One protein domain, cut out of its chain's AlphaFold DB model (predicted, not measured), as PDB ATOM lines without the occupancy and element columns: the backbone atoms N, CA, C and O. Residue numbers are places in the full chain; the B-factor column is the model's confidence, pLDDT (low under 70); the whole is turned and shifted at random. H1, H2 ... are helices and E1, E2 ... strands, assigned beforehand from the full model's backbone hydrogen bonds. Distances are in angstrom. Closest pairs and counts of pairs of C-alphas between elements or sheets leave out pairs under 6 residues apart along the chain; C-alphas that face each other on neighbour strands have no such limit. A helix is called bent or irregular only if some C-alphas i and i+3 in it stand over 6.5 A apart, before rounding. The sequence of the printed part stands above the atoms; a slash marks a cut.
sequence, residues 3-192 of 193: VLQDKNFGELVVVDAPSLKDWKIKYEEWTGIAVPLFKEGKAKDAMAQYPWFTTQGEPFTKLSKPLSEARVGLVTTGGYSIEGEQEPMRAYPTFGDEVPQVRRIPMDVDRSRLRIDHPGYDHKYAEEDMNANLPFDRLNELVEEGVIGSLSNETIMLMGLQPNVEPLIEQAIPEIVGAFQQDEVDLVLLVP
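Overview. This is residues 3 to 192 of the 193 residues of an uncharacterized protein of Gammaproteobacteria bacterium (UniProt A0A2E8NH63). What would one see first? A small twisted sheet of four strands, E3, E5, E1 and E6, lies near the middle, and H5 and H4 each graze it with part of their length. The long, kinked H1 arches round beyond H5, with short H2 at its far end, while E2 and E4 make a small separate pair of strands beside E3. What is it made of? The 190 printed residues, under half of them in named elements, have five named helices and six named strands in the order H1 H2 E1 E2 E3 E4 H3 H4 E5 H5 E6. The class is mixed, helices and strands, and the sheet E3 E5 E1 E6 is mixed too. The whole is compact, with a radius of gyration of the C-alphas of 17.8 A and spans of 51 by 39 by 26 A.

Arrangement. How do the strands of the largest sheet pair? E3, residues 103 to 106, is antiparallel to E5, residues 154 to 157, with N 155 and O 105 within hydrogen-bond range at 2.8 A. E1, residues 71 to 76, is parallel to E5, N 156 and O 74 being 2.9 A apart, and to E6, residues 187 to 191, N 73 and O 187 being 2.8 A apart. Which helices are on it? H5, residues 165 to 182, only grazes it with residues 176 to 180; the closest C-alphas of E1 and H5 are those of Gly 73 and Phe 180, 7.0 A apart. H4, residues 136 to 144, only grazes it with residues 136 to 143. E5, H5 and E6 form a split strand-helix-strand unit, two strands running the same way with E1 between them in the sheet, and its crossover is right-handed. What lies farther out? H1, residues 9 to 39, touches H5 at a steep tilt of 46 degrees, opposite ways, the closest C-alphas being those of Leu 20 and Glu 166, 6.8 A apart; with residues 33 to 38 alone it touches H2, residues 43 to 47, closest at the C-alphas of Ala 34 and Ala 46, 4.7 A. E2, residues 80 to 82, and E4, residues 114 to 116, are antiparallel, with N 81 and O 115 3.0 A apart, and H3, residues 124 to 128, touches no helix. How complete are the helix backbones? Every O i to N i+4 pair is within hydrogen-bond range in H2, H3 and H4, against 18 of 27 in H1 and 12 of 14 in H5.

Along the chain. Where does the first helix run? H1 begins at C-alpha 9, (10.406, -99.766, 44.606), and spans 36.8 A; it has a kink of 57 degrees near residue 19 and is irregular, C-alphas 15 and 18 being 7.4 A apart. How long are the others? H5 spans 24.3 A, with a kink of 32 degrees near residue 172, and is only just irregular, C-alphas 170 and 173 being 6.8 A apart. E1 spans 16.8 A, H4 12.5 A, and E6 13.1 A to C-alpha 191 at (17.943, -118.676, 43.870).

Size, cuts and confidence. How far does it reach? The two C-alphas farthest apart, those of Gly 32 and Glu 145, are 51.8 A apart, and the printed part has no cut. Which links are long? H2 to E1, with 23 residues between them, and E2 to E3, with 20, are long links. Where is confidence low? Residues 3 to 15 and 58 to 59 are under 70 in pLDDT, while the mean of the printed part is 90.5.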
ATOM      1  N   VAL A   3       8.064-109.475  41.972       69.31
ATOM      2  CA  VAL A   3       7.384-108.906  40.789       69.31
ATOM      3  C   VAL A   3       7.766-107.432  40.658       69.31
ATOM      4  O   VAL A   3       7.601-106.680  41.613       69.31
ATOM      5  N   LEU A   4       8.258-107.018  39.485       68.81
ATOM      6  CA  LEU A   4       8.786-105.666  39.237       68.81
ATOM      7  C   LEU A   4       7.801-104.717  38.532       68.81
ATOM      8  O   LEU A   4       8.142-103.582  38.210       68.81
ATOM      9  N   GLN A   5       6.570-105.172  38.294       58.56
ATOM     10  CA  GLN A   5       5.561-104.422  37.540       58.56
ATOM     11  C   GLN A   5       4.998-103.202  38.289       58.56
ATOM     12  O   GLN A   5       4.452-102.299  37.654       58.56
ATOM     13  N   ASP A   6       5.165-103.143  39.614       59.22
ATOM     14  CA  ASP A   6       4.830-101.962  40.408       59.22
ATOM     15  C   ASP A   6       6.021-100.997  40.462       59.22
ATOM     16  O   ASP A   6       7.113-101.322  40.925       59.22
ATOM     17  N   LYS A   7       5.797 -99.761  40.006       51.34
ATOM     18  CA  LYS A   7       6.819 -98.702  39.888       51.34
ATOM     19  C   LYS A   7       7.277 -98.104  41.232       51.34
ATOM     20  O   LYS A   7       8.030 -97.133  41.229       51.34
ATOM     21  N   ASN A   8       6.874 -98.678  42.366       57.66
ATOM     22  CA  ASN A   8       7.040 -98.077  43.695       57.66
ATOM     23  C   ASN A   8       8.205 -98.664  44.517       57.66
ATOM     24  O   ASN A   8       8.238 -98.515  45.733       57.66
ATOM     25  N   PHE A   9       9.217 -99.270  43.887       57.62
ATOM     26  CA  PHE A   9      10.406 -99.766  44.606       57.62
ATOM     27  C   PHE A   9      11.138 -98.690  45.421       57.62
ATOM     28  O   PHE A   9      11.693 -98.991  46.475       57.62
ATOM     29  N   GLY A  10      11.088 -97.429  44.982       54.59
ATOM     30  CA  GLY A  10      11.611 -96.304  45.760       54.59
ATOM     31  C   GLY A  10      10.859 -96.057  47.075       54.59
ATOM     32  O   GLY A  10      11.456 -95.559  48.022       54.59
ATOM     33  N   GLU A  11       9.578 -96.427  47.170       58.00
ATOM     34  CA  GLU A  11       8.787 -96.272  48.398       58.00
ATOM     35  C   GLU A  11       9.151 -97.326  49.453       58.00
ATOM     36  O   GLU A  11       9.140 -97.009  50.639       58.00
ATOM     37  N   LEU A  12       9.557 -98.539  49.049       59.50
ATOM     38  CA  LEU A  12       9.982 -99.609  49.969       59.50
ATOM     39  C   LEU A  12      11.204 -99.199  50.809       59.50
ATOM     40  O   LEU A  12      11.175 -99.305  52.032       59.50
ATOM     41  N   VAL A  13      12.240 -98.639  50.171       58.94
ATOM     42  CA  VAL A  13      13.444 -98.146  50.875       58.94
ATOM     43  C   VAL A  13      13.090 -97.029  51.866       58.94
ATOM     44  O   VAL A  13      13.644 -96.954  52.960       58.94
ATOM     45  N   VAL A  14      12.126 -96.174  51.516       58.50
ATOM     46  CA  VAL A  14      11.671 -95.075  52.381       58.50
ATOM     47  C   VAL A  14      10.885 -95.591  53.590       58.50
ATOM     48  O   VAL A  14      11.017 -95.034  54.681       58.50
ATOM     49  N   VAL A  15      10.098 -96.653  53.422       65.00
ATOM     50  CA  VAL A  15       9.319 -97.274  54.502       65.00
ATOM     51  C   VAL A  15      10.227 -97.943  55.542       65.00
ATOM     52  O   VAL A  15       9.953 -97.847  56.740       65.00
ATOM     53  N   ASP A  16      11.337 -98.541  55.112       77.88
ATOM     54  CA  ASP A  16      12.274 -99.259  55.986       77.88
ATOM     55  C   ASP A  16      13.378 -98.385  56.607       77.88
ATOM     56  O   ASP A  16      14.100 -98.821  57.503       77.88
ATOM     57  N   ALA A  17      13.514 -97.121  56.201       75.06
ATOM     58  CA  ALA A  17      14.585 -96.254  56.697       75.06
ATOM     59  C   ALA A  17      14.638 -96.103  58.242       75.06
ATOM     60  O   ALA A  17      15.739 -96.093  58.800       75.06
ATOM     61  N   PRO A  18      13.512 -95.989  58.984       77.88
ATOM     62  CA  PRO A  18      13.558 -95.952  60.447       77.88
ATOM     63  C   PRO A  18      14.005 -97.279  61.075       77.88
ATOM     64  O   PRO A  18      14.822 -97.266  61.995       77.88
ATOM     65  N   SER A  19      13.515 -98.420  60.572       86.25
ATOM     66  CA  SER A  19      13.882 -99.742  61.099       86.25
ATOM     67  C   SER A  19      15.347-100.069  60.813       86.25
ATOM     68  O   SER A  19      15.999-100.709  61.639       86.25
ATOM     69  N   LEU A  20      15.885 -99.585  59.690       91.12
ATOM     70  CA  LEU A  20      17.282 -99.765  59.312       91.12
ATOM     71  C   LEU A  20      18.240 -99.048  60.272       91.12
ATOM     72  O   LEU A  20      19.227 -99.642  60.701       91.12
ATOM     73  N   LYS A  21      17.911 -97.819  60.697       90.94
ATOM     74  CA  LYS A  21      18.710 -97.067  61.683       90.94
ATOM     75  C   LYS A  21      18.778 -97.768  63.037       90.94
ATOM     76  O   LYS A  21      19.858 -97.910  63.606       90.94
ATOM     77  N   ASP A  22      17.639 -98.236  63.541       92.25
ATOM     78  CA  ASP A  22      17.581 -98.963  64.816       92.25
ATOM     79  C   ASP A  22      18.300-100.315  64.732       92.25
ATOM     80  O   ASP A  22      18.919-100.774  65.697       92.25
ATOM     81  N   TRP A  23      18.215-100.972  63.575       95.12
ATOM     82  CA  TRP A  23      18.941-102.201  63.299       95.12
ATOM     83  C   TRP A  23      20.455-101.972  63.255       95.12
ATOM     84  O   TRP A  23      21.189-102.761  63.849       95.12
ATOM     85  N   LYS A  24      20.921-100.876  62.640       94.94
ATOM     86  CA  LYS A  24      22.349-100.560  62.494       94.94
ATOM     87  C   LYS A  24      23.071-100.481  63.838       94.94
ATOM     88  O   LYS A  24      24.152-101.038  63.976       94.94
ATOM     89  N   ILE A  25      22.439 -99.890  64.852       95.38
ATOM     90  CA  ILE A  25      22.995 -99.823  66.214       95.38
ATOM     91  C   ILE A  25      23.245-101.235  66.767       95.38
ATOM     92  O   ILE A  25      24.332-101.549  67.247       95.38
ATOM     93  N   LYS A  26      22.251-102.125  66.646       96.56
ATOM     94  CA  LYS A  26      22.364-103.522  67.101       96.56
ATOM     95  C   LYS A  26      23.387-104.300  66.281       96.56
ATOM     96  O   LYS A  26      24.070-105.174  66.810       96.56
ATOM     97  N   TYR A  27      23.474-104.005  64.986       96.94
ATOM     98  CA  TYR A  27      24.463-104.588  64.093       96.94
ATOM     99  C   TYR A  27      25.878-104.224  64.540       96.94
ATOM    100  O   TYR A  27      26.694-105.121  64.727       96.94
ATOM    101  N   GLU A  28      26.155-102.947  64.798       96.12
ATOM    102  CA  GLU A  28      27.458-102.484  65.282       96.12
ATOM    103  C   GLU A  28      27.847-103.152  66.607       96.12
ATOM    104  O   GLU A  28      28.960-103.669  66.727       96.12
ATOM    105  N   GLU A  29      26.919-103.258  67.564       96.25
ATOM    106  CA  GLU A  29      27.140-104.007  68.809       96.25
ATOM    107  C   GLU A  29      27.484-105.483  68.540       96.25
ATOM    108  O   GLU A  29      28.444-106.025  69.099       96.25
ATOM    109  N   TRP A  30      26.742-106.129  67.638       97.12
ATOM    110  CA  TRP A  30      26.980-107.514  67.243       97.12
ATOM    111  C   TRP A  30      28.331-107.707  66.544       97.12
ATOM    112  O   TRP A  30      29.011-108.698  66.818       97.12
ATOM    113  N   THR A  31      28.779-106.773  65.695       96.00
ATOM    114  CA  THR A  31      30.069-106.898  64.985       96.00
ATOM    115  C   THR A  31      31.253-107.018  65.944       96.00
ATOM    116  O   THR A  31      32.179-107.788  65.672       96.00
ATOM    117  N   GLY A  32      31.201-106.345  67.102       94.44
ATOM    118  CA  GLY A  32      32.230-106.438  68.142       94.44
ATOM    119  C   GLY A  32      32.408-107.856  68.696       94.44
ATOM    120  O   GLY A  32      33.516-108.241  69.070       94.44
ATOM    121  N   ILE A  33      31.338-108.655  68.688       93.75
ATOM    122  CA  ILE A  33      31.336-110.069  69.088       93.75
ATOM    123  C   ILE A  33      31.635-110.973  67.884       93.75
ATOM    124  O   ILE A  33      32.398-111.935  67.989       93.75
ATOM    125  N   ALA A  34      31.040-110.672  66.730       94.56
ATOM    126  CA  ALA A  34      31.069-111.530  65.556       94.56
ATOM    127  C   ALA A  34      32.446-111.588  64.891       94.56
ATOM    128  O   ALA A  34      32.916-112.676  64.562       94.56
ATOM    129  N   VAL A  35      33.123-110.449  64.713       93.44
ATOM    130  CA  VAL A  35      34.394-110.390  63.973       93.44
ATOM    131  C   VAL A  35      35.466-111.325  64.566       93.44
ATOM    132  O   VAL A  35      36.083-112.068  63.795       93.44
ATOM    133  N   PRO A  36      35.703-111.362  65.895       94.56
ATOM    134  CA  PRO A  36      36.596-112.351  66.502       94.56
ATOM    135  C   PRO A  36      36.155-113.799  66.256       94.56
ATOM    136  O   PRO A  36      36.966-114.624  65.842       94.56
ATOM    137  N   LEU A  37      34.867-114.106  66.438       94.19
ATOM    138  CA  LEU A  37      34.334-115.460  66.266       94.19
ATOM    139  C   LEU A  37      34.488-115.967  64.827       94.19
ATOM    140  O   LEU A  37      34.853-117.123  64.621       94.19
ATOM    141  N   PHE A  38      34.281-115.109  63.827       91.12
ATOM    142  CA  PHE A  38      34.521-115.456  62.425       91.12
ATOM    143  C   PHE A  38      35.995-115.795  62.160       91.12
ATOM    144  O   PHE A  38      36.275-116.777  61.475       91.12
ATOM    145  N   LYS A  39      36.940-115.052  62.754       90.56
ATOM    146  CA  LYS A  39      38.383-115.353  62.657       90.56
ATOM    147  C   LYS A  39      38.760-116.680  63.323       90.56
ATOM    148  O   LYS A  39      39.724-117.314  62.908       90.56
ATOM    149  N   GLU A  40      37.995-117.109  64.322       94.19
ATOM    150  CA  GLU A  40      38.156-118.399  65.005       94.19
ATOM    151  C   GLU A  40      37.409-119.560  64.317       94.19
ATOM    152  O   GLU A  40      37.409-120.676  64.835       94.19
ATOM    153  N   GLY A  41      36.741-119.325  63.179       91.00
ATOM    154  CA  GLY A  41      35.924-120.340  62.501       91.00
ATOM    155  C   GLY A  41      34.589-120.643  63.196       91.00
ATOM    156  O   GLY A  41      33.903-121.601  62.845       91.00
ATOM    157  N   LYS A  42      34.179-119.816  64.161       93.62
ATOM    158  CA  LYS A  42      32.937-119.939  64.942       93.62
ATOM    159  C   LYS A  42      31.806-119.091  64.359       93.62
ATOM    160  O   LYS A  42      31.046-118.451  65.086       93.62
ATOM    161  N   ALA A  43      31.669-119.094  63.033       90.00
ATOM    162  CA  ALA A  43      30.634-118.325  62.336       90.00
ATOM    163  C   ALA A  43      29.220-118.670  62.838       90.00
ATOM    164  O   ALA A  43      28.389-117.785  63.005       90.00
ATOM    165  N   LYS A  44      28.961-119.942  63.164       92.12
ATOM    166  CA  LYS A  44      27.674-120.382  63.722       92.12
ATOM    167  C   LYS A  44      27.336-119.694  65.051       92.12
ATOM    168  O   LYS A  44      26.199-119.267  65.231       92.12
ATOM    169  N   ASP A  45      28.310-119.557  65.948       95.44
ATOM    170  CA  ASP A  45      28.113-118.928  67.261       95.44
ATOM    171  C   ASP A  45      27.900-117.415  67.129       95.44
ATOM    172  O   ASP A  45      27.091-116.830  67.852       95.44
ATOM    173  N   ALA A  46      28.586-116.787  66.166       94.12
ATOM    174  CA  ALA A  46      28.355-115.391  65.815       94.12
ATOM    175  C   ALA A  46      26.935-115.186  65.268       94.12
ATOM    176  O   ALA A  46      26.185-114.352  65.775       94.12
ATOM    177  N   MET A  47      26.535-115.982  64.272       93.31
ATOM    178  CA  MET A  47      25.236-115.845  63.606       93.31
ATOM    179  C   MET A  47      24.050-116.201  64.513       93.31
ATOM    180  O   MET A  47      22.957-115.683  64.308       93.31
ATOM    181  N   ALA A  48      24.247-117.014  65.557       95.44
ATOM    182  CA  ALA A  48      23.214-117.302  66.557       95.44
ATOM    183  C   ALA A  48      22.734-116.052  67.324       95.44
ATOM    184  O   ALA A  48      21.639-116.058  67.882       95.44
ATOM    185  N   GLN A  49      23.545-114.993  67.346       95.06
ATOM    186  CA  GLN A  49      23.247-113.715  68.000       95.06
ATOM    187  C   GLN A  49      23.016-112.583  66.993       95.06
ATOM    188  O   GLN A  49      22.943-111.421  67.388       95.06
ATOM    189  N   TYR A  50      22.939-112.902  65.698       96.25
ATOM    190  CA  TYR A  50      22.785-111.899  64.654       96.25
ATOM    191  C   TYR A  50      21.467-111.129  64.834       96.25
ATOM    192  O   TYR A  50      20.408-111.755  64.980       96.25
ATOM    193  N   PRO A  51      21.496-109.784  64.826       95.81
ATOM    194  CA  PRO A  51      20.283-108.992  64.874       95.81
ATOM    195  C   PRO A  51      19.578-109.130  63.526       95.81
ATOM    196  O   PRO A  51      19.939-108.470  62.562       95.81
ATOM    197  N   TRP A  52      18.589-110.013  63.423       92.81
ATOM    198  CA  TRP A  52      17.839-110.173  62.178       92.81
ATOM    199  C   TRP A  52      17.103-108.878  61.821       92.81
ATOM    200  O   TRP A  52      16.377-108.318  62.646       92.81
ATOM    201  N   PHE A  53      17.315-108.400  60.594       91.00
ATOM    202  CA  PHE A  53      16.584-107.265  60.043       91.00
ATOM    203  C   PHE A  53      15.203-107.714  59.566       91.00
ATOM    204  O   PHE A  53      15.074-108.765  58.934       91.00
ATOM    205  N   THR A  54      14.187-106.899  59.839       85.19
ATOM    206  CA  THR A  54      12.809-107.147  59.411       85.19
ATOM    207  C   THR A  54      12.308-105.928  58.654       85.19
ATOM    208  O   THR A  54      12.231-104.837  59.222       85.19
ATOM    209  N   THR A  55      11.940-106.135  57.395       81.19
ATOM    210  CA  THR A  55      11.293-105.125  56.553       81.19
ATOM    211  C   THR A  55       9.835-104.936  56.964       81.19
ATOM    212  O   THR A  55       9.181-105.863  57.450       81.19
ATOM    213  N   GLN A  56       9.308-103.739  56.756       75.88
ATOM    214  CA  GLN A  56       7.891-103.427  56.865       75.88
ATOM    215  C   GLN A  56       7.224-103.589  55.491       75.88
ATOM    216  O   GLN A  56       7.777-103.198  54.467       75.88
ATOM    217  N   GLY A  57       6.008-104.135  55.471       70.69
ATOM    218  CA  GLY A  57       5.210-104.298  54.255       70.69
ATOM    219  C   GLY A  57       5.219-105.708  53.666       70.69
ATOM    220  O   GLY A  57       5.796-106.651  54.210       70.69
ATOM    221  N   GLU A  58       4.516-105.842  52.545       69.94
ATOM    222  CA  GLU A  58       4.150-107.130  51.973       69.94
ATOM    223  C   GLU A  58       5.206-107.577  50.955       69.94
ATOM    224  O   GLU A  58       5.395-106.918  49.933       69.94
ATOM    225  N   PRO A  59       5.872-108.726  51.168       69.88
ATOM    226  CA  PRO A  59       6.981-109.161  50.318       69.88
ATOM    227  C   PRO A  59       6.528-109.716  48.957       69.88
ATOM    228  O   PRO A  59       7.361-110.128  48.148       69.88
ATOM    229  N   PHE A  60       5.215-109.774  48.707       72.69
ATOM    230  CA  PHE A  60       4.639-110.399  47.524       72.69
ATOM    231  C   PHE A  60       3.686-109.461  46.798       72.69
ATOM    232  O   PHE A  60       2.585-109.171  47.263       72.69
ATOM    233  N   THR A  61       4.083-109.099  45.585       82.50
ATOM    234  CA  THR A  61       3.223-108.443  44.604       82.50
ATOM    235  C   THR A  61       2.692-109.489  43.630       82.50
ATOM    236  O   THR A  61       3.411-110.401  43.218       82.50
ATOM    237  N   LYS A  62       1.410-109.394  43.270       86.12
ATOM    238  CA  LYS A  62       0.793-110.287  42.285       86.12
ATOM    239  C   LYS A  62       1.222-109.884  40.871       86.12
ATOM    240  O   LYS A  62       1.136-108.716  40.513       86.12
ATOM    241  N   LEU A  63       1.600-110.860  40.044       91.06
ATOM    242  CA  LEU A  63       1.850-110.637  38.618       91.06
ATOM    243  C   LEU A  63       0.540-110.252  37.907       91.06
ATOM    244  O   LEU A  63      -0.488-110.913  38.083       91.06
ATOM    245  N   SER A  64       0.570-109.182  37.112       91.12
ATOM    246  CA  SER A  64      -0.619-108.629  36.444       91.12
ATOM    247  C   SER A  64      -0.932-109.272  35.088       91.12
ATOM    248  O   SER A  64      -2.015-109.051  34.544       91.12
ATOM    249  N   LYS A  65      -0.018-110.094  34.558       93.81
ATOM    250  CA  LYS A  65      -0.144-110.783  33.267       93.81
ATOM    251  C   LYS A  65       0.176-112.281  33.364       93.81
ATOM    252  O   LYS A  65       0.743-112.707  34.374       93.81
ATOM    253  N   PRO A  66      -0.194-113.097  32.359       96.38
ATOM    254  CA  PRO A  66       0.179-114.507  32.316       96.38
ATOM    255  C   PRO A  66       1.699-114.696  32.345       96.38
ATOM    256  O   PRO A  66       2.444-113.909  31.764       96.38
ATOM    257  N   LEU A  67       2.158-115.772  32.987       96.19
ATOM    258  CA  LEU A  67       3.586-116.088  33.078       96.19
ATOM    259  C   LEU A  67       4.224-116.287  31.688       96.19
ATOM    260  O   LEU A  67       5.331-115.813  31.448       96.19
ATOM    261  N   SER A  68       3.474-116.869  30.750       98.06
ATOM    262  CA  SER A  68       3.854-117.066  29.345       98.06
ATOM    263  C   SER A  68       4.071-115.764  28.558       98.06
ATOM    264  O   SER A  68       4.560-115.798  27.437       98.06
ATOM    265  N   GLU A  69       3.696-114.610  29.117       97.81
ATOM    266  CA  GLU A  69       3.932-113.275  28.545       97.81
ATOM    267  C   GLU A  69       4.938-112.458  29.380       97.81
ATOM    268  O   GLU A  69       5.195-111.282  29.097       97.81
ATOM    269  N   ALA A  70       5.476-113.047  30.451       97.25
ATOM    270  CA  ALA A  70       6.404-112.391  31.358       97.25
ATOM    271  C   ALA A  70       7.854-112.567  30.912       97.25
ATOM    272  O   ALA A  70       8.281-113.660  30.532       97.25
ATOM    273  N   ARG A  71       8.618-111.478  31.017       97.25
ATOM    274  CA  ARG A  71      10.075-111.499  30.967       97.25
ATOM    275  C   ARG A  71      10.602-111.760  32.373       97.25
ATOM    276  O   ARG A  71      10.296-111.012  33.303       97.25
ATOM    277  N   VAL A  72      11.354-112.845  32.532       97.25
ATOM    278  CA  VAL A  72      11.829-113.332  33.828       97.25
ATOM    279  C   VAL A  72      13.316-113.031  33.996       97.25
ATOM    280  O   VAL A  72      14.133-113.442  33.181       97.25
ATOM    281  N   GLY A  73      13.671-112.324  35.062       96.94
ATOM    282  CA  GLY A  73      15.046-112.125  35.501       96.94
ATOM    283  C   GLY A  73      15.472-113.157  36.538       96.94
ATOM    284  O   GLY A  73      14.638-113.759  37.220       96.94
ATOM    285  N   LEU A  74      16.781-113.337  36.695       96.62
ATOM    286  CA  LEU A  74      17.360-114.220  37.704       96.62
ATOM    287  C   LEU A  74      18.322-113.442  38.602       96.62
ATOM    288  O   LEU A  74      19.213-112.741  38.124       96.62
ATOM    289  N   VAL A  75      18.144-113.607  39.911       96.19
ATOM    290  CA  VAL A  75      19.118-113.245  40.940       96.19
ATOM    291  C   VAL A  75      19.557-114.518  41.642       96.19
ATOM    292  O   VAL A  75      18.721-115.330  42.040       96.19
ATOM    293  N   THR A  76      20.855-114.675  41.851       95.00
ATOM    294  CA  THR A  76      21.409-115.780  42.637       95.00
ATOM    295  C   THR A  76      22.483-115.295  43.598       95.00
ATOM    296  O   THR A  76      23.191-114.324  43.321       95.00
ATOM    297  N   THR A  77      22.591-115.971  44.742       94.50
ATOM    298  CA  THR A  77      23.669-115.754  45.718       94.50
ATOM    299  C   THR A  77      24.759-116.821  45.623       94.50
ATOM    300  O   THR A  77      25.532-116.990  46.561       94.50
ATOM    301  N   GLY A  78      24.833-117.545  44.501       93.06
ATOM    302  CA  GLY A  78      25.795-118.625  44.277       93.06
ATOM    303  C   GLY A  78      27.265-118.200  44.271       93.06
ATOM    304  O   GLY A  78      28.130-119.067  44.385       93.06
ATOM    305  N   GLY A  79      27.535-116.894  44.161       95.00
ATOM    306  CA  GLY A  79      28.863-116.288  44.153       95.00
ATOM    307  C   GLY A  79      29.762-116.842  43.057       95.00
ATOM    308  O   GLY A  79      30.742-117.510  43.365       95.00
ATOM    309  N   TYR A  80      29.425-116.572  41.795       95.50
ATOM    310  CA  TYR A  80      30.238-116.978  40.650       95.50
ATOM    311  C   TYR A  80      30.948-115.799  39.985       95.50
ATOM    312  O   TYR A  80      30.440-114.675  39.956       95.50
ATOM    313  N   SER A  81      32.074-116.102  39.348       96.81
ATOM    314  CA  SER A  81      32.782-115.225  38.416       96.81
ATOM    315  C   SER A  81      33.004-115.909  37.062       96.81
ATOM    316  O   SER A  81      32.853-117.126  36.917       96.81
ATOM    317  N   ILE A  82      33.339-115.105  36.049       97.88
ATOM    318  CA  ILE A  82      33.698-115.571  34.705       97.88
ATOM    319  C   ILE A  82      35.223-115.563  34.556       97.88
ATOM    320  O   ILE A  82      35.850-114.504  34.496       97.88
ATOM    321  N   GLU A  83      35.828-116.741  34.432       97.69
ATOM    322  CA  GLU A  83      37.267-116.900  34.244       97.69
ATOM    323  C   GLU A  83      37.770-116.139  33.005       97.69
ATOM    324  O   GLU A  83      37.179-116.179  31.914       97.69
ATOM    325  N   GLY A  84      38.880-115.420  33.196       96.50
ATOM    326  CA  GLY A  84      39.520-114.595  32.170       96.50
ATOM    327  C   GLY A  84      38.816-113.266  31.879       96.50
ATOM    328  O   GLY A  84      39.274-112.531  31.008       96.50
ATOM    329  N   GLU A  85      37.727-112.945  32.583       97.44
ATOM    330  CA  GLU A  85      36.928-111.733  32.348       97.44
ATOM    331  C   GLU A  85      36.562-110.993  33.636       97.44
ATOM    332  O   GLU A  85      36.556-109.764  33.668       97.44
ATOM    333  N   GLN A  86      36.293-111.728  34.713       97.56
ATOM    334  CA  GLN A  86      35.959-111.183  36.018       97.56
ATOM    335  C   GLN A  86      36.941-111.714  37.060       97.56
ATOM    336  O   GLN A  86      37.205-112.912  37.129       97.56
ATOM    337  N   GLU A  87      37.448-110.818  37.905       96.44
ATOM    338  CA  GLU A  87      38.168-111.226  39.113       96.44
ATOM    339  C   GLU A  87      37.238-112.013  40.050       96.44
ATOM    340  O   GLU A  87      36.057-111.628  40.161       96.44
ATOM    341  N   PRO A  88      37.766-113.027  40.771       96.19
ATOM    342  CA  PRO A  88      37.013-113.771  41.771       96.19
ATOM    343  C   PRO A  88      36.249-112.850  42.720       96.19
ATOM    344  O   PRO A  88      36.744-111.796  43.145       96.19
ATOM    345  N   MET A  89      35.020-113.231  43.054       95.19
ATOM    346  CA  MET A  89      34.234-112.506  44.042       95.19
ATOM    347  C   MET A  89      34.908-112.567  45.416       95.19
ATOM    348  O   MET A  89      35.603-113.517  45.778       95.19
ATOM    349  N   ARG A  90      34.682-111.533  46.223       93.06
ATOM    350  CA  ARG A  90      35.165-111.469  47.599       93.06
ATOM    351  C   ARG A  90      34.494-112.580  48.411       93.06
ATOM    352  O   ARG A  90      33.328-112.465  48.766       93.06
ATOM    353  N   ALA A  91      35.253-113.626  48.724       85.56
ATOM    354  CA  ALA A  91      34.751-114.839  49.370       85.56
ATOM    355  C   ALA A  91      34.216-114.631  50.800       85.56
ATOM    356  O   ALA A  91      33.332-115.362  51.242       85.56
ATOM    357  N   TYR A  92      34.755-113.657  51.541       82.25
ATOM    358  CA  TYR A  92      34.389-113.422  52.938       82.25
ATOM    359  C   TYR A  92      33.535-112.164  53.106       82.25
ATOM    360  O   TYR A  92      33.810-111.154  52.446       82.25
ATOM    361  N   PRO A  93      32.544-112.198  54.020       78.94
ATOM    362  CA  PRO A  93      31.730-111.034  54.326       78.94
ATOM    363  C   PRO A  93      32.599-109.880  54.808       78.94
ATOM    364  O   PRO A  93      33.520-110.060  55.611       78.94
ATOM    365  N   THR A  94      32.255-108.678  54.365       83.94
ATOM    366  CA  THR A  94      32.684-107.461  55.041       83.94
ATOM    367  C   THR A  94      31.682-107.118  56.135       83.94
ATOM    368  O   THR A  94      30.479-107.332  55.993       83.94
ATOM    369  N   PHE A  95      32.200-106.633  57.261       89.94
ATOM    370  CA  PHE A  95      31.382-106.179  58.388       89.94
ATOM    371  C   PHE A  95      31.190-104.654  58.391       89.94
ATOM    372  O   PHE A  95      30.480-104.133  59.244       89.94
ATOM    373  N   GLY A  96      31.864-103.944  57.482       90.94
ATOM    374  CA  GLY A  96      31.730-102.504  57.291       90.94
ATOM    375  C   GLY A  96      30.691-102.164  56.227       90.94
ATOM    376  O   GLY A  96      29.862-102.995  55.852       90.94
ATOM    377  N   ASP A  97      30.743-100.927  55.743       93.12
ATOM    378  CA  ASP A  97      29.768-100.356  54.804       93.12
ATOM    379  C   ASP A  97      30.114-100.616  53.332       93.12
ATOM    380  O   ASP A  97      29.622 -99.938  52.429       93.12
ATOM    381  N   GLU A  98      30.992-101.583  53.059       93.94
ATOM    382  CA  GLU A  98      31.314-101.959  51.694       93.94
ATOM    383  C   GLU A  98      30.078-102.511  50.977       93.94
ATOM    384  O   GLU A  98      29.416-103.436  51.448       93.94
ATOM    385  N   VAL A  99      29.809-101.972  49.788       92.75
ATOM    386  CA  VAL A  99      28.703-102.427  48.945       92.75
ATOM    387  C   VAL A  99      28.950-103.865  48.480       92.75
ATOM    388  O   VAL A  99      30.064-104.169  48.025       92.75
ATOM    389  N   PRO A 100      27.940-104.755  48.566       93.12
ATOM    390  CA  PRO A 100      28.020-106.085  47.979       93.12
ATOM    391  C   PRO A 100      28.394-106.018  46.496       93.12
ATOM    392  O   PRO A 100      27.894-105.175  45.752       93.12
ATOM    393  N   GLN A 101      29.261-106.924  46.042       95.06
ATOM    394  CA  GLN A 101      29.572-107.017  44.618       95.06
ATOM    395  C   GLN A 101      28.345-107.527  43.860       95.06
ATOM    396  O   GLN A 101      27.936-108.672  44.051       95.06
ATOM    397  N   VAL A 102      27.807-106.689  42.976       95.75
ATOM    398  CA  VAL A 102      26.784-107.061  41.999       95.75
ATOM    399  C   VAL A 102      27.490-107.392  40.687       95.75
ATOM    400  O   VAL A 102      28.165-106.552  40.091       95.75
ATOM    401  N   ARG A 103      27.402-108.649  40.251       96.12
ATOM    402  CA  ARG A 103      27.965-109.119  38.979       96.12
ATOM    403  C   ARG A 103      26.840-109.391  37.988       96.12
ATOM    404  O   ARG A 103      25.766-109.847  38.366       96.12
ATOM    405  N   ARG A 104      27.114-109.130  36.713       96.56
ATOM    406  CA  ARG A 104      26.255-109.499  35.588       96.56
ATOM    407  C   ARG A 104      26.879-110.697  34.894       96.56
ATOM    408  O   ARG A 104      28.073-110.674  34.586       96.56
ATOM    409  N   ILE A 105      26.093-111.745  34.701       96.50
ATOM    410  CA  ILE A 105      26.501-112.948  33.979       96.50
ATOM    411  C   ILE A 105      25.566-113.106  32.782       96.50
ATOM    412  O   ILE A 105      24.370-113.312  32.998       96.50
ATOM    413  N   PRO A 106      26.067-113.012  31.539       95.56
ATOM    414  CA  PRO A 106      25.248-113.228  30.352       95.56
ATOM    415  C   PRO A 106      24.574-114.601  30.378       95.56
ATOM    416  O   PRO A 106      25.196-115.600  30.748       95.56
ATOM    417  N   MET A 107      23.309-114.672  29.966       91.62
ATOM    418  CA  MET A 107      22.579-115.944  29.937       91.62
ATOM    419  C   MET A 107      23.224-116.972  29.003       91.62
ATOM    420  O   MET A 107      23.095-118.167  29.251       91.62
ATOM    421  N   ASP A 108      23.959-116.534  27.983       91.69
ATOM    422  CA  ASP A 108      24.683-117.362  27.014       91.69
ATOM    423  C   ASP A 108      26.167-117.581  27.367       91.69
ATOM    424  O   ASP A 108      26.918-118.103  26.541       91.69
ATOM    425  N   VAL A 109      26.608-117.214  28.583       95.50
ATOM    426  CA  VAL A 109      28.006-117.407  28.994       95.50
ATOM    427  C   VAL A 109      28.433-118.868  28.835       95.50
ATOM    428  O   VAL A 109      27.719-119.792  29.234       95.50
ATOM    429  N   ASP A 110      29.642-119.073  28.309       94.56
ATOM    430  CA  ASP A 110      30.288-120.381  28.289       94.56
ATOM    431  C   ASP A 110      30.455-120.899  29.724       94.56
ATOM    432  O   ASP A 110      31.269-120.399  30.507       94.56
ATOM    433  N   ARG A 111      29.671-121.928  30.060       91.75
ATOM    434  CA  ARG A 111      29.605-122.503  31.409       91.75
ATOM    435  C   ARG A 111      30.948-123.039  31.883       91.75
ATOM    436  O   ARG A 111      31.207-123.030  33.080       91.75
ATOM    437  N   SER A 112      31.828-123.453  30.966       93.88
ATOM    438  CA  SER A 112      33.156-123.961  31.321       93.88
ATOM    439  C   SER A 112      34.063-122.890  31.938       93.88
ATOM    440  O   SER A 112      35.021-123.222  32.644       93.88
ATOM    441  N   ARG A 113      33.735-121.606  31.731       96.38
ATOM    442  CA  ARG A 113      34.434-120.448  32.303       96.38
ATOM    443  C   ARG A 113      33.874-120.013  33.654       96.38
ATOM    444  O   ARG A 113      34.490-119.178  34.305       96.38
ATOM    445  N   LEU A 114      32.733-120.536  34.094       95.88
ATOM    446  CA  LEU A 114      32.162-120.152  35.382       95.88
ATOM    447  C   LEU A 114      32.947-120.789  36.536       95.88
ATOM    448  O   LEU A 114      33.292-121.972  36.502       95.88
ATOM    449  N   ARG A 115      33.252-119.990  37.559       95.88
ATOM    450  CA  ARG A 115      33.968-120.415  38.770       95.88
ATOM    451  C   ARG A 115      33.131-120.069  39.992       95.88
ATOM    452  O   ARG A 115      32.593-118.968  40.052       95.88
ATOM    453  N   ILE A 116      33.006-121.009  40.928       95.25
ATOM    454  CA  ILE A 116      32.324-120.781  42.204       95.25
ATOM    455  C   ILE A 116      33.332-120.186  43.185       95.25
ATOM    456  O   ILE A 116      34.293-120.842  43.578       95.25
ATOM    457  N   ASP A 117      33.081-118.956  43.610       94.81
ATOM    458  CA  ASP A 117      33.900-118.228  44.579       94.81
ATOM    459  C   ASP A 117      33.311-118.291  45.998       94.81
ATOM    460  O   ASP A 117      33.964-117.883  46.960       94.81
ATOM    461  N   HIS A 118      32.066-118.757  46.152       92.81
ATOM    462  CA  HIS A 118      31.353-118.729  47.427       92.81
ATOM    463  C   HIS A 118      31.785-119.861  48.369       92.81
ATOM    464  O   HIS A 118      31.422-121.007  48.143       92.81
ATOM    465  N   PRO A 119      32.444-119.587  49.510       90.06
ATOM    466  CA  PRO A 119      32.914-120.653  50.402       90.06
ATOM    467  C   PRO A 119      31.816-121.252  51.305       90.06
ATOM    468  O   PRO A 119      32.121-122.056  52.182       90.06
ATOM    469  N   GLY A 120      30.564-120.794  51.184       87.50
ATOM    470  CA  GLY A 120      29.510-121.007  52.182       87.50
ATOM    471  C   GLY A 120      28.731-122.315  52.055       87.50
ATOM    472  O   GLY A 120      28.025-122.675  52.996       87.50
ATOM    473  N   TYR A 121      28.864-123.024  50.936       89.31
ATOM    474  CA  TYR A 121      28.153-124.271  50.656       89.31
ATOM    475  C   TYR A 121      29.083-125.312  50.020       89.31
ATOM    476  O   TYR A 121      30.165-124.985  49.537       89.31
ATOM    477  N   ASP A 122      28.668-126.581  50.044       91.19
ATOM    478  CA  ASP A 122      29.374-127.669  49.360       91.19
ATOM    479  C   ASP A 122      29.122-127.582  47.850       91.19
ATOM    480  O   ASP A 122      27.984-127.698  47.389       91.19
ATOM    481  N   HIS A 123      30.188-127.371  47.079       93.81
ATOM    482  CA  HIS A 123      30.109-127.149  45.636       93.81
ATOM    483  C   HIS A 123      29.769-128.404  44.851       93.81
ATOM    484  O   HIS A 123      29.356-128.277  43.703       93.81
ATOM    485  N   LYS A 124      29.872-129.592  45.459       94.38
ATOM    486  CA  LYS A 124      29.721-130.881  44.780       94.38
ATOM    487  C   LYS A 124      28.537-130.920  43.810       94.38
ATOM    488  O   LYS A 124      28.701-131.296  42.656       94.38
ATOM    489  N   TYR A 125      27.344-130.532  44.261       91.50
ATOM    490  CA  TYR A 125      26.148-130.611  43.416       91.50
ATOM    491  C   TYR A 125      26.133-129.565  42.303       91.50
ATOM    492  O   TYR A 125      25.639-129.856  41.223       91.50
ATOM    493  N   ALA A 126      26.690-128.379  42.544       92.38
ATOM    494  CA  ALA A 126      26.796-127.330  41.536       92.38
ATOM    495  C   ALA A 126      27.903-127.615  40.503       92.38
ATOM    496  O   ALA A 126      27.818-127.149  39.367       92.38
ATOM    497  N   GLU A 127      28.932-128.375  40.885       92.06
ATOM    498  CA  GLU A 127      29.962-128.897  39.981       92.06
ATOM    499  C   GLU A 127      29.448-130.077  39.144       92.06
ATOM    500  O   GLU A 127      29.806-130.196  37.972       92.06
ATOM    501  N   GLU A 128      28.607-130.941  39.726       93.56
ATOM    502  CA  GLU A 128      27.944-132.046  39.017       93.56
ATOM    503  C   GLU A 128      26.860-131.538  38.051       93.56
ATOM    504  O   GLU A 128      26.796-131.990  36.907       93.56
ATOM    505  N   ASP A 129      26.021-130.597  38.496       92.75
ATOM    506  CA  ASP A 129      24.994-129.933  37.695       92.75
ATOM    507  C   ASP A 129      24.827-128.471  38.128       92.75
ATOM    508  O   ASP A 129      24.229-128.140  39.157       92.75
ATOM    509  N   MET A 130      25.308-127.568  37.279       90.62
ATOM    510  CA  MET A 130      25.249-126.129  37.520       90.62
ATOM    511  C   MET A 130      23.813-125.609  37.667       90.62
ATOM    512  O   MET A 130      23.605-124.605  38.352       90.62
ATOM    513  N   ASN A 131      22.812-126.312  37.120       92.38
ATOM    514  CA  ASN A 131      21.407-125.940  37.261       92.38
ATOM    515  C   ASN A 131      20.899-125.992  38.709       92.38
ATOM    516  O   ASN A 131      19.855-125.406  38.994       92.38
ATOM    517  N   ALA A 132      21.634-126.629  39.629       89.69
ATOM    518  CA  ALA A 132      21.316-126.618  41.054       89.69
ATOM    519  C   ALA A 132      21.375-125.205  41.673       89.69
ATOM    520  O   ALA A 132      20.569-124.900  42.549       89.69
ATOM    521  N   ASN A 133      22.284-124.343  41.195       89.25
ATOM    522  CA  ASN A 133      22.457-122.962  41.682       89.25
ATOM    523  C   ASN A 133      22.237-121.889  40.605       89.25
ATOM    524  O   ASN A 133      21.869-120.756  40.926       89.25
ATOM    525  N   LEU A 134      22.454-122.237  39.335       92.31
ATOM    526  CA  LEU A 134      22.264-121.385  38.163       92.31
ATOM    527  C   LEU A 134      21.401-122.131  37.139       92.31
ATOM    528  O   LEU A 134      21.944-122.742  36.217       92.31
ATOM    529  N   PRO A 135      20.062-122.109  37.290       93.50
ATOM    530  CA  PRO A 135      19.125-122.925  36.512       93.50
ATOM    531  C   PRO A 135      18.942-122.420  35.071       93.50
ATOM    532  O   PRO A 135      17.821-122.310  34.585       93.50
ATOM    533  N   PHE A 136      20.023-122.067  34.378       93.00
ATOM    534  CA  PHE A 136      19.967-121.474  33.049       93.00
ATOM    535  C   PHE A 136      19.301-122.392  32.028       93.00
ATOM    536  O   PHE A 136      18.465-121.930  31.255       93.00
ATOM    537  N   ASP A 137      19.629-123.684  32.039       94.19
ATOM    538  CA  ASP A 137      19.064-124.627  31.074       94.19
ATOM    539  C   ASP A 137      17.591-124.869  31.392       94.19
ATOM    540  O   ASP A 137      16.753-124.822  30.499       94.19
ATOM    541  N   ARG A 138      17.257-125.022  32.683       95.75
ATOM    542  CA  ARG A 138      15.861-125.184  33.123       95.75
ATOM    543  C   ARG A 138      15.008-123.973  32.753       95.75
ATOM    544  O   ARG A 138      13.858-124.120  32.366       95.75
ATOM    545  N   LEU A 139      15.559-122.769  32.870       96.00
ATOM    546  CA  LEU A 139      14.859-121.548  32.491       96.00
ATOM    547  C   LEU A 139      14.663-121.457  30.973       96.00
ATOM    548  O   LEU A 139      13.576-121.083  30.543       96.00
ATOM    549  N   ASN A 140      15.662-121.825  30.166       95.69
ATOM    550  CA  ASN A 140      15.515-121.861  28.708       95.69
ATOM    551  C   ASN A 140      14.473-122.895  28.262       95.69
ATOM    552  O   ASN A 140      13.625-122.569  27.438       95.69
ATOM    553  N   GLU A 141      14.463-124.089  28.858       97.56
ATOM    554  CA  GLU A 141      13.426-125.101  28.612       97.56
ATOM    555  C   GLU A 141      12.021-124.538  28.883       97.56
ATOM    556  O   GLU A 141      11.118-124.701  28.068       97.56
ATOM    557  N   LEU A 142      11.834-123.782  29.974       97.94
ATOM    558  CA  LEU A 142      10.546-123.147  30.278       97.94
ATOM    559  C   LEU A 142      10.143-122.058  29.266       97.94
ATOM    560  O   LEU A 142       8.945-121.813  29.097       97.94
ATOM    561  N   VAL A 143      11.102-121.400  28.604       98.06
ATOM    562  CA  VAL A 143      10.817-120.501  27.470       98.06
ATOM    563  C   VAL A 143      10.384-121.318  26.253       98.06
ATOM    564  O   VAL A 143       9.370-121.002  25.634       98.06
ATOM    565  N   GLU A 144      11.119-122.380  25.918       98.25
ATOM    566  CA  GLU A 144      10.831-123.249  24.768       98.25
ATOM    567  C   GLU A 144       9.461-123.934  24.883       98.25
ATOM    568  O   GLU A 144       8.729-124.042  23.897       98.25
ATOM    569  N   GLU A 145       9.078-124.338  26.094       98.38
ATOM    570  CA  GLU A 145       7.766-124.909  26.411       98.38
ATOM    571  C   GLU A 145       6.637-123.859  26.458       98.38
ATOM    572  O   GLU A 145       5.459-124.217  26.540       98.38
ATOM    573  N   GLY A 146       6.966-122.563  26.405       98.12
ATOM    574  CA  GLY A 146       6.006-121.460  26.483       98.12
ATOM    575  C   GLY A 146       5.419-121.231  27.880       98.12
ATOM    576  O   GLY A 146       4.383-120.573  28.013       98.12
ATOM    577  N   VAL A 147       6.051-121.768  28.929       98.31
ATOM    578  CA  VAL A 147       5.638-121.568  30.327       98.31
ATOM    579  C   VAL A 147       5.956-120.144  30.786       98.31
ATOM    580  O   VAL A 147       5.126-119.515  31.448       98.31
ATOM    581  N   ILE A 148       7.133-119.630  30.414       98.12
ATOM    582  CA  ILE A 148       7.534-118.225  30.581       98.12
ATOM    583  C   ILE A 148       7.724-117.568  29.210       98.12
ATOM    584  O   ILE A 148       8.047-118.245  28.239       98.12
ATOM    585  N   GLY A 149       7.519-116.254  29.118       98.06
ATOM    586  CA  GLY A 149       7.593-115.549  27.834       98.06
ATOM    587  C   GLY A 149       9.019-115.346  27.324       98.06
ATOM    588  O   GLY A 149       9.308-115.594  26.157       98.06
ATOM    589  N   SER A 150       9.919-114.866  28.182       97.94
ATOM    590  CA  SER A 150      11.343-114.703  27.858       97.94
ATOM    591  C   SER A 150      12.193-114.563  29.122       97.94
ATOM    592  O   SER A 150      11.654-114.439  30.223       97.94
ATOM    593  N   LEU A 151      13.518-114.542  28.966       97.44
ATOM    594  CA  LEU A 151      14.485-114.327  30.047       97.44
ATOM    595  C   LEU A 151      15.235-113.009  29.870       97.44
ATOM    596  O   LEU A 151      15.471-112.601  28.731       97.44
ATOM    597  N   SER A 152      15.630-112.378  30.980       96.38
ATOM    598  CA  SER A 152      16.576-111.252  30.975       96.38
ATOM    599  C   SER A 152      17.867-111.622  30.245       96.38
ATOM    600  O   SER A 152      18.246-112.790  30.195       96.38
ATOM    601  N   ASN A 153      18.570-110.639  29.683       92.75
ATOM    602  CA  ASN A 153      19.815-110.926  28.947       92.75
ATOM    603  C   ASN A 153      20.948-111.367  29.882       92.75
ATOM    604  O   ASN A 153      21.839-112.128  29.500       92.75
ATOM    605  N   GLU A 154      20.903-110.881  31.118       95.50
ATOM    606  CA  GLU A 154      21.901-111.134  32.144       95.50
ATOM    607  C   GLU A 154      21.227-111.649  33.414       95.50
ATOM    608  O   GLU A 154      20.118-111.244  33.775       95.50
ATOM    609  N   THR A 155      21.940-112.520  34.114       95.88
ATOM    610  CA  THR A 155      21.672-112.890  35.497       95.88
ATOM    611  C   THR A 155      22.458-111.992  36.428       95.88
ATOM    612  O   THR A 155      23.642-111.723  36.211       95.88
ATOM    613  N   ILE A 156      21.796-111.563  37.494       97.31
ATOM    614  CA  ILE A 156      22.413-110.805  38.568       97.31
ATOM    615  C   ILE A 156      22.956-111.780  39.611       97.31
ATOM    616  O   ILE A 156      22.245-112.632  40.142       97.31
ATOM    617  N   MET A 157      24.238-111.639  39.911       96.25
ATOM    618  CA  MET A 157      24.986-112.513  40.798       96.25
ATOM    619  C   MET A 157      25.503-111.728  42.000       96.25
ATOM    620  O   MET A 157      26.131-110.680  41.841       96.25
ATOM    621  N   LEU A 158      25.280-112.273  43.193       95.44
ATOM    622  CA  LEU A 158      25.849-111.785  44.444       95.44
ATOM    623  C   LEU A 158      26.617-112.899  45.158       95.44
ATOM    624  O   LEU A 158      26.390-114.088  44.940       95.44
ATOM    625  N   MET A 159      27.505-112.493  46.061       94.19
ATOM    626  CA  MET A 159      28.035-113.379  47.090       94.19
ATOM    627  C   MET A 159      26.980-113.555  48.189       94.19
ATOM    628  O   MET A 159      26.356-112.573  48.604       94.19
ATOM    629  N   GLY A 160      26.794-114.777  48.687       89.31
ATOM    630  CA  GLY A 160      25.984-115.010  49.882       89.31
ATOM    631  C   GLY A 160      26.623-114.421  51.142       89.31
ATOM    632  O   GLY A 160      27.693-113.813  51.101       89.31
ATOM    633  N   LEU A 161      25.945-114.574  52.281       89.31
ATOM    634  CA  LEU A 161      26.396-114.063  53.582       89.31
ATOM    635  C   LEU A 161      26.800-112.572  53.534       89.31
ATOM    636  O   LEU A 161      27.972-112.227  53.626       89.31
ATOM    637  N   GLN A 162      25.818-111.679  53.409       91.12
ATOM    638  CA  GLN A 162      26.010-110.224  53.498       91.12
ATOM    639  C   GLN A 162      25.421-109.725  54.831       91.12
ATOM    640  O   GLN A 162      24.228-109.429  54.892       91.12
ATOM    641  N   PRO A 163      26.196-109.712  55.934       92.38
ATOM    642  CA  PRO A 163      25.657-109.425  57.261       92.38
ATOM    643  C   PRO A 163      25.350-107.937  57.472       92.38
ATOM    644  O   PRO A 163      24.499-107.622  58.290       92.38
ATOM    645  N   ASN A 164      26.019-107.010  56.773       94.00
ATOM    646  CA  ASN A 164      25.603-105.607  56.794       94.00
ATOM    647  C   ASN A 164      24.506-105.378  55.744       94.00
ATOM    648  O   ASN A 164      24.812-105.301  54.553       94.00
ATOM    649  N   VAL A 165      23.237-105.286  56.153       93.12
ATOM    650  CA  VAL A 165      22.124-105.131  55.196       93.12
ATOM    651  C   VAL A 165      21.946-103.699  54.694       93.12
ATOM    652  O   VAL A 165      21.306-103.504  53.668       93.12
ATOM    653  N   GLU A 166      22.512-102.697  55.366       93.38
ATOM    654  CA  GLU A 166      22.367-101.286  54.983       93.38
ATOM    655  C   GLU A 166      22.885-100.992  53.563       93.38
ATOM    656  O   GLU A 166      22.083-100.574  52.727       93.38
ATOM    657  N   PRO A 167      24.150-101.290  53.199       93.56
ATOM    658  CA  PRO A 167      24.619-101.066  51.832       93.56
ATOM    659  C   PRO A 167      23.924-101.974  50.802       93.56
ATOM    660  O   PRO A 167      23.812-101.609  49.630       93.56
ATOM    661  N   LEU A 168      23.414-103.140  51.217       92.06
ATOM    662  CA  LEU A 168      22.581-103.984  50.357       92.06
ATOM    663  C   LEU A 168      21.259-103.276  50.015       92.06
ATOM    664  O   LEU A 168      20.898-103.207  48.844       92.06
ATOM    665  N   ILE A 169      20.564-102.736  51.016       91.12
ATOM    666  CA  ILE A 169      19.252-102.091  50.870       91.12
ATOM    667  C   ILE A 169      19.359-100.737  50.171       91.12
ATOM    668  O   ILE A 169      18.572-100.454  49.272       91.12
ATOM    669  N   GLU A 170      20.317 -99.901  50.564       91.69
ATOM    670  CA  GLU A 170      20.400 -98.522  50.075       91.69
ATOM    671  C   GLU A 170      21.083 -98.395  48.711       91.69
ATOM    672  O   GLU A 170      20.881 -97.396  48.022       91.69
ATOM    673  N   GLN A 171      21.900 -99.378  48.309       93.12
ATOM    674  CA  GLN A 171      22.738 -99.264  47.110       93.12
ATOM    675  C   GLN A 171      22.551-100.445  46.154       93.12
ATOM    676  O   GLN A 171      22.101-100.248  45.024       93.12
ATOM    677  N   ALA A 172      22.836-101.672  46.595       93.50
ATOM    678  CA  ALA A 172      22.829-102.823  45.690       93.50
ATOM    679  C   ALA A 172      21.414-103.186  45.194       93.50
ATOM    680  O   ALA A 172      21.223-103.400  44.001       93.50
ATOM    681  N   ILE A 173      20.397-103.210  46.063       91.75
ATOM    682  CA  ILE A 173      19.009-103.488  45.656       91.75
ATOM    683  C   ILE A 173      18.503-102.447  44.637       91.75
ATOM    684  O   ILE A 173      17.998-102.868  43.594       91.75
ATOM    685  N   PRO A 174      18.657-101.123  44.852       91.38
ATOM    686  CA  PRO A 174      18.314-100.117  43.847       91.38
ATOM    687  C   PRO A 174      19.031-100.297  42.506       91.38
ATOM    688  O   PRO A 174      18.395-100.150  41.463       91.38
ATOM    689  N   GLU A 175      20.320-100.654  42.510       94.50
ATOM    690  CA  GLU A 175      21.067-100.958  41.281       94.50
ATOM    691  C   GLU A 175      20.445-102.143  40.526       94.50
ATOM    692  O   GLU A 175      20.182-102.053  39.325       94.50
ATOM    693  N   ILE A 176      20.165-103.236  41.239       94.62
ATOM    694  CA  ILE A 176      19.598-104.470  40.681       94.62
ATOM    695  C   ILE A 176      18.198-104.220  40.117       94.62
ATOM    696  O   ILE A 176      17.896-104.610  38.989       94.62
ATOM    697  N   VAL A 177      17.342-103.540  40.883       92.25
ATOM    698  CA  VAL A 177      15.991-103.174  40.442       92.25
ATOM    699  C   VAL A 177      16.066-102.273  39.213       92.25
ATOM    700  O   VAL A 177      15.359-102.524  38.241       92.25
ATOM    701  N   GLY A 178      16.948-101.270  39.217       92.56
ATOM    702  CA  GLY A 178      17.148-100.383  38.074       92.56
ATOM    703  C   GLY A 178      17.591-101.135  36.818       92.56
ATOM    704  O   GLY A 178      17.065-100.877  35.737       92.56
ATOM    705  N   ALA A 179      18.502-102.103  36.953       93.50
ATOM    706  CA  ALA A 179      18.950-102.947  35.847       93.50
ATOM    707  C   ALA A 179      17.801-103.766  35.244       93.50
ATOM    708  O   ALA A 179      17.625-103.789  34.028       93.50
ATOM    709  N   PHE A 180      16.983-104.396  36.085       94.62
ATOM    710  CA  PHE A 180      15.853-105.194  35.619       94.62
ATOM    711  C   PHE A 180      14.700-104.359  35.061       94.62
ATOM    712  O   PHE A 180      14.056-104.784  34.107       94.62
ATOM    713  N   GLN A 181      14.462-103.163  35.599       92.62
ATOM    714  CA  GLN A 181      13.499-102.224  35.024       92.62
ATOM    715  C   GLN A 181      13.930-101.758  33.629       92.62
ATOM    716  O   GLN A 181      13.088-101.636  32.742       92.62
ATOM    717  N   GLN A 182      15.229-101.515  33.419       93.62
ATOM    718  CA  GLN A 182      15.778-101.174  32.102       93.62
ATOM    719  C   GLN A 182      15.661-102.330  31.103       93.62
ATOM    720  O   GLN A 182      15.447-102.080  29.921       93.62
ATOM    721  N   ASP A 183      15.773-103.573  31.577       94.38
ATOM    722  CA  ASP A 183      15.586-104.789  30.776       94.38
ATOM    723  C   ASP A 183      14.116-105.256  30.725       94.38
ATOM    724  O   ASP A 183      13.847-106.396  30.367       94.38
ATOM    725  N   GLU A 184      13.159-104.404  31.119       94.75
ATOM    726  CA  GLU A 184      11.711-104.677  31.085       94.75
ATOM    727  C   GLU A 184      11.307-106.022  31.725       94.75
ATOM    728  O   GLU A 184      10.363-106.687  31.292       94.75
ATOM    729  N   VAL A 185      12.027-106.443  32.768       95.56
ATOM    730  CA  VAL A 185      11.732-107.666  33.519       95.56
ATOM    731  C   VAL A 185      10.475-107.465  34.357       95.56
ATOM    732  O   VAL A 185      10.346-106.497  35.103       95.56
ATOM    733  N   ASP A 186       9.563-108.429  34.290       95.00
ATOM    734  CA  ASP A 186       8.309-108.416  35.046       95.00
ATOM    735  C   ASP A 186       8.405-109.172  36.368       95.00
ATOM    736  O   ASP A 186       7.701-108.863  37.333       95.00
ATOM    737  N   LEU A 187       9.247-110.202  36.387       93.44
ATOM    738  CA  LEU A 187       9.347-111.182  37.454       93.44
ATOM    739  C   LEU A 187      10.804-111.570  37.656       93.44
ATOM    740  O   LEU A 187      11.482-111.914  36.703       93.44
ATOM    741  N   VAL A 188      11.273-111.598  38.894       94.25
ATOM    742  CA  VAL A 188      12.612-112.055  39.249       94.25
ATOM    743  C   VAL A 188      12.513-113.334  40.067       94.25
ATOM    744  O   VAL A 188      11.876-113.381  41.130       94.25
ATOM    745  N   LEU A 189      13.173-114.382  39.583       94.25
ATOM    746  CA  LEU A 189      13.456-115.581  40.354       94.25
ATOM    747  C   LEU A 189      14.682-115.321  41.235       94.25
ATOM    748  O   LEU A 189      15.701-114.836  40.756       94.25
ATOM    749  N   LEU A 190      14.572-115.645  42.523       93.56
ATOM    750  CA  LEU A 190      15.689-115.597  43.463       93.56
ATOM    751  C   LEU A 190      16.091-117.033  43.790       93.56
ATOM    752  O   LEU A 190      15.255-117.780  44.302       93.56
ATOM    753  N   VAL A 191      17.345-117.384  43.520       93.12
ATOM    754  CA  VAL A 191      17.943-118.676  43.870       93.12
ATOM    755  C   VAL A 191      18.981-118.446  44.971       93.12
ATOM    756  O   VAL A 191      20.076-117.963  44.684       93.12
ATOM    757  N   PRO A 192      18.638-118.702  46.245       90.31
ATOM    758  CA  PRO A 192      19.621-118.680  47.318       90.31
ATOM    759  C   PRO A 192      20.496-119.940  47.255       90.31
ATOM    760  O   PRO A 192      19.998-121.020  46.936       90.31
TER     761      PRO A 192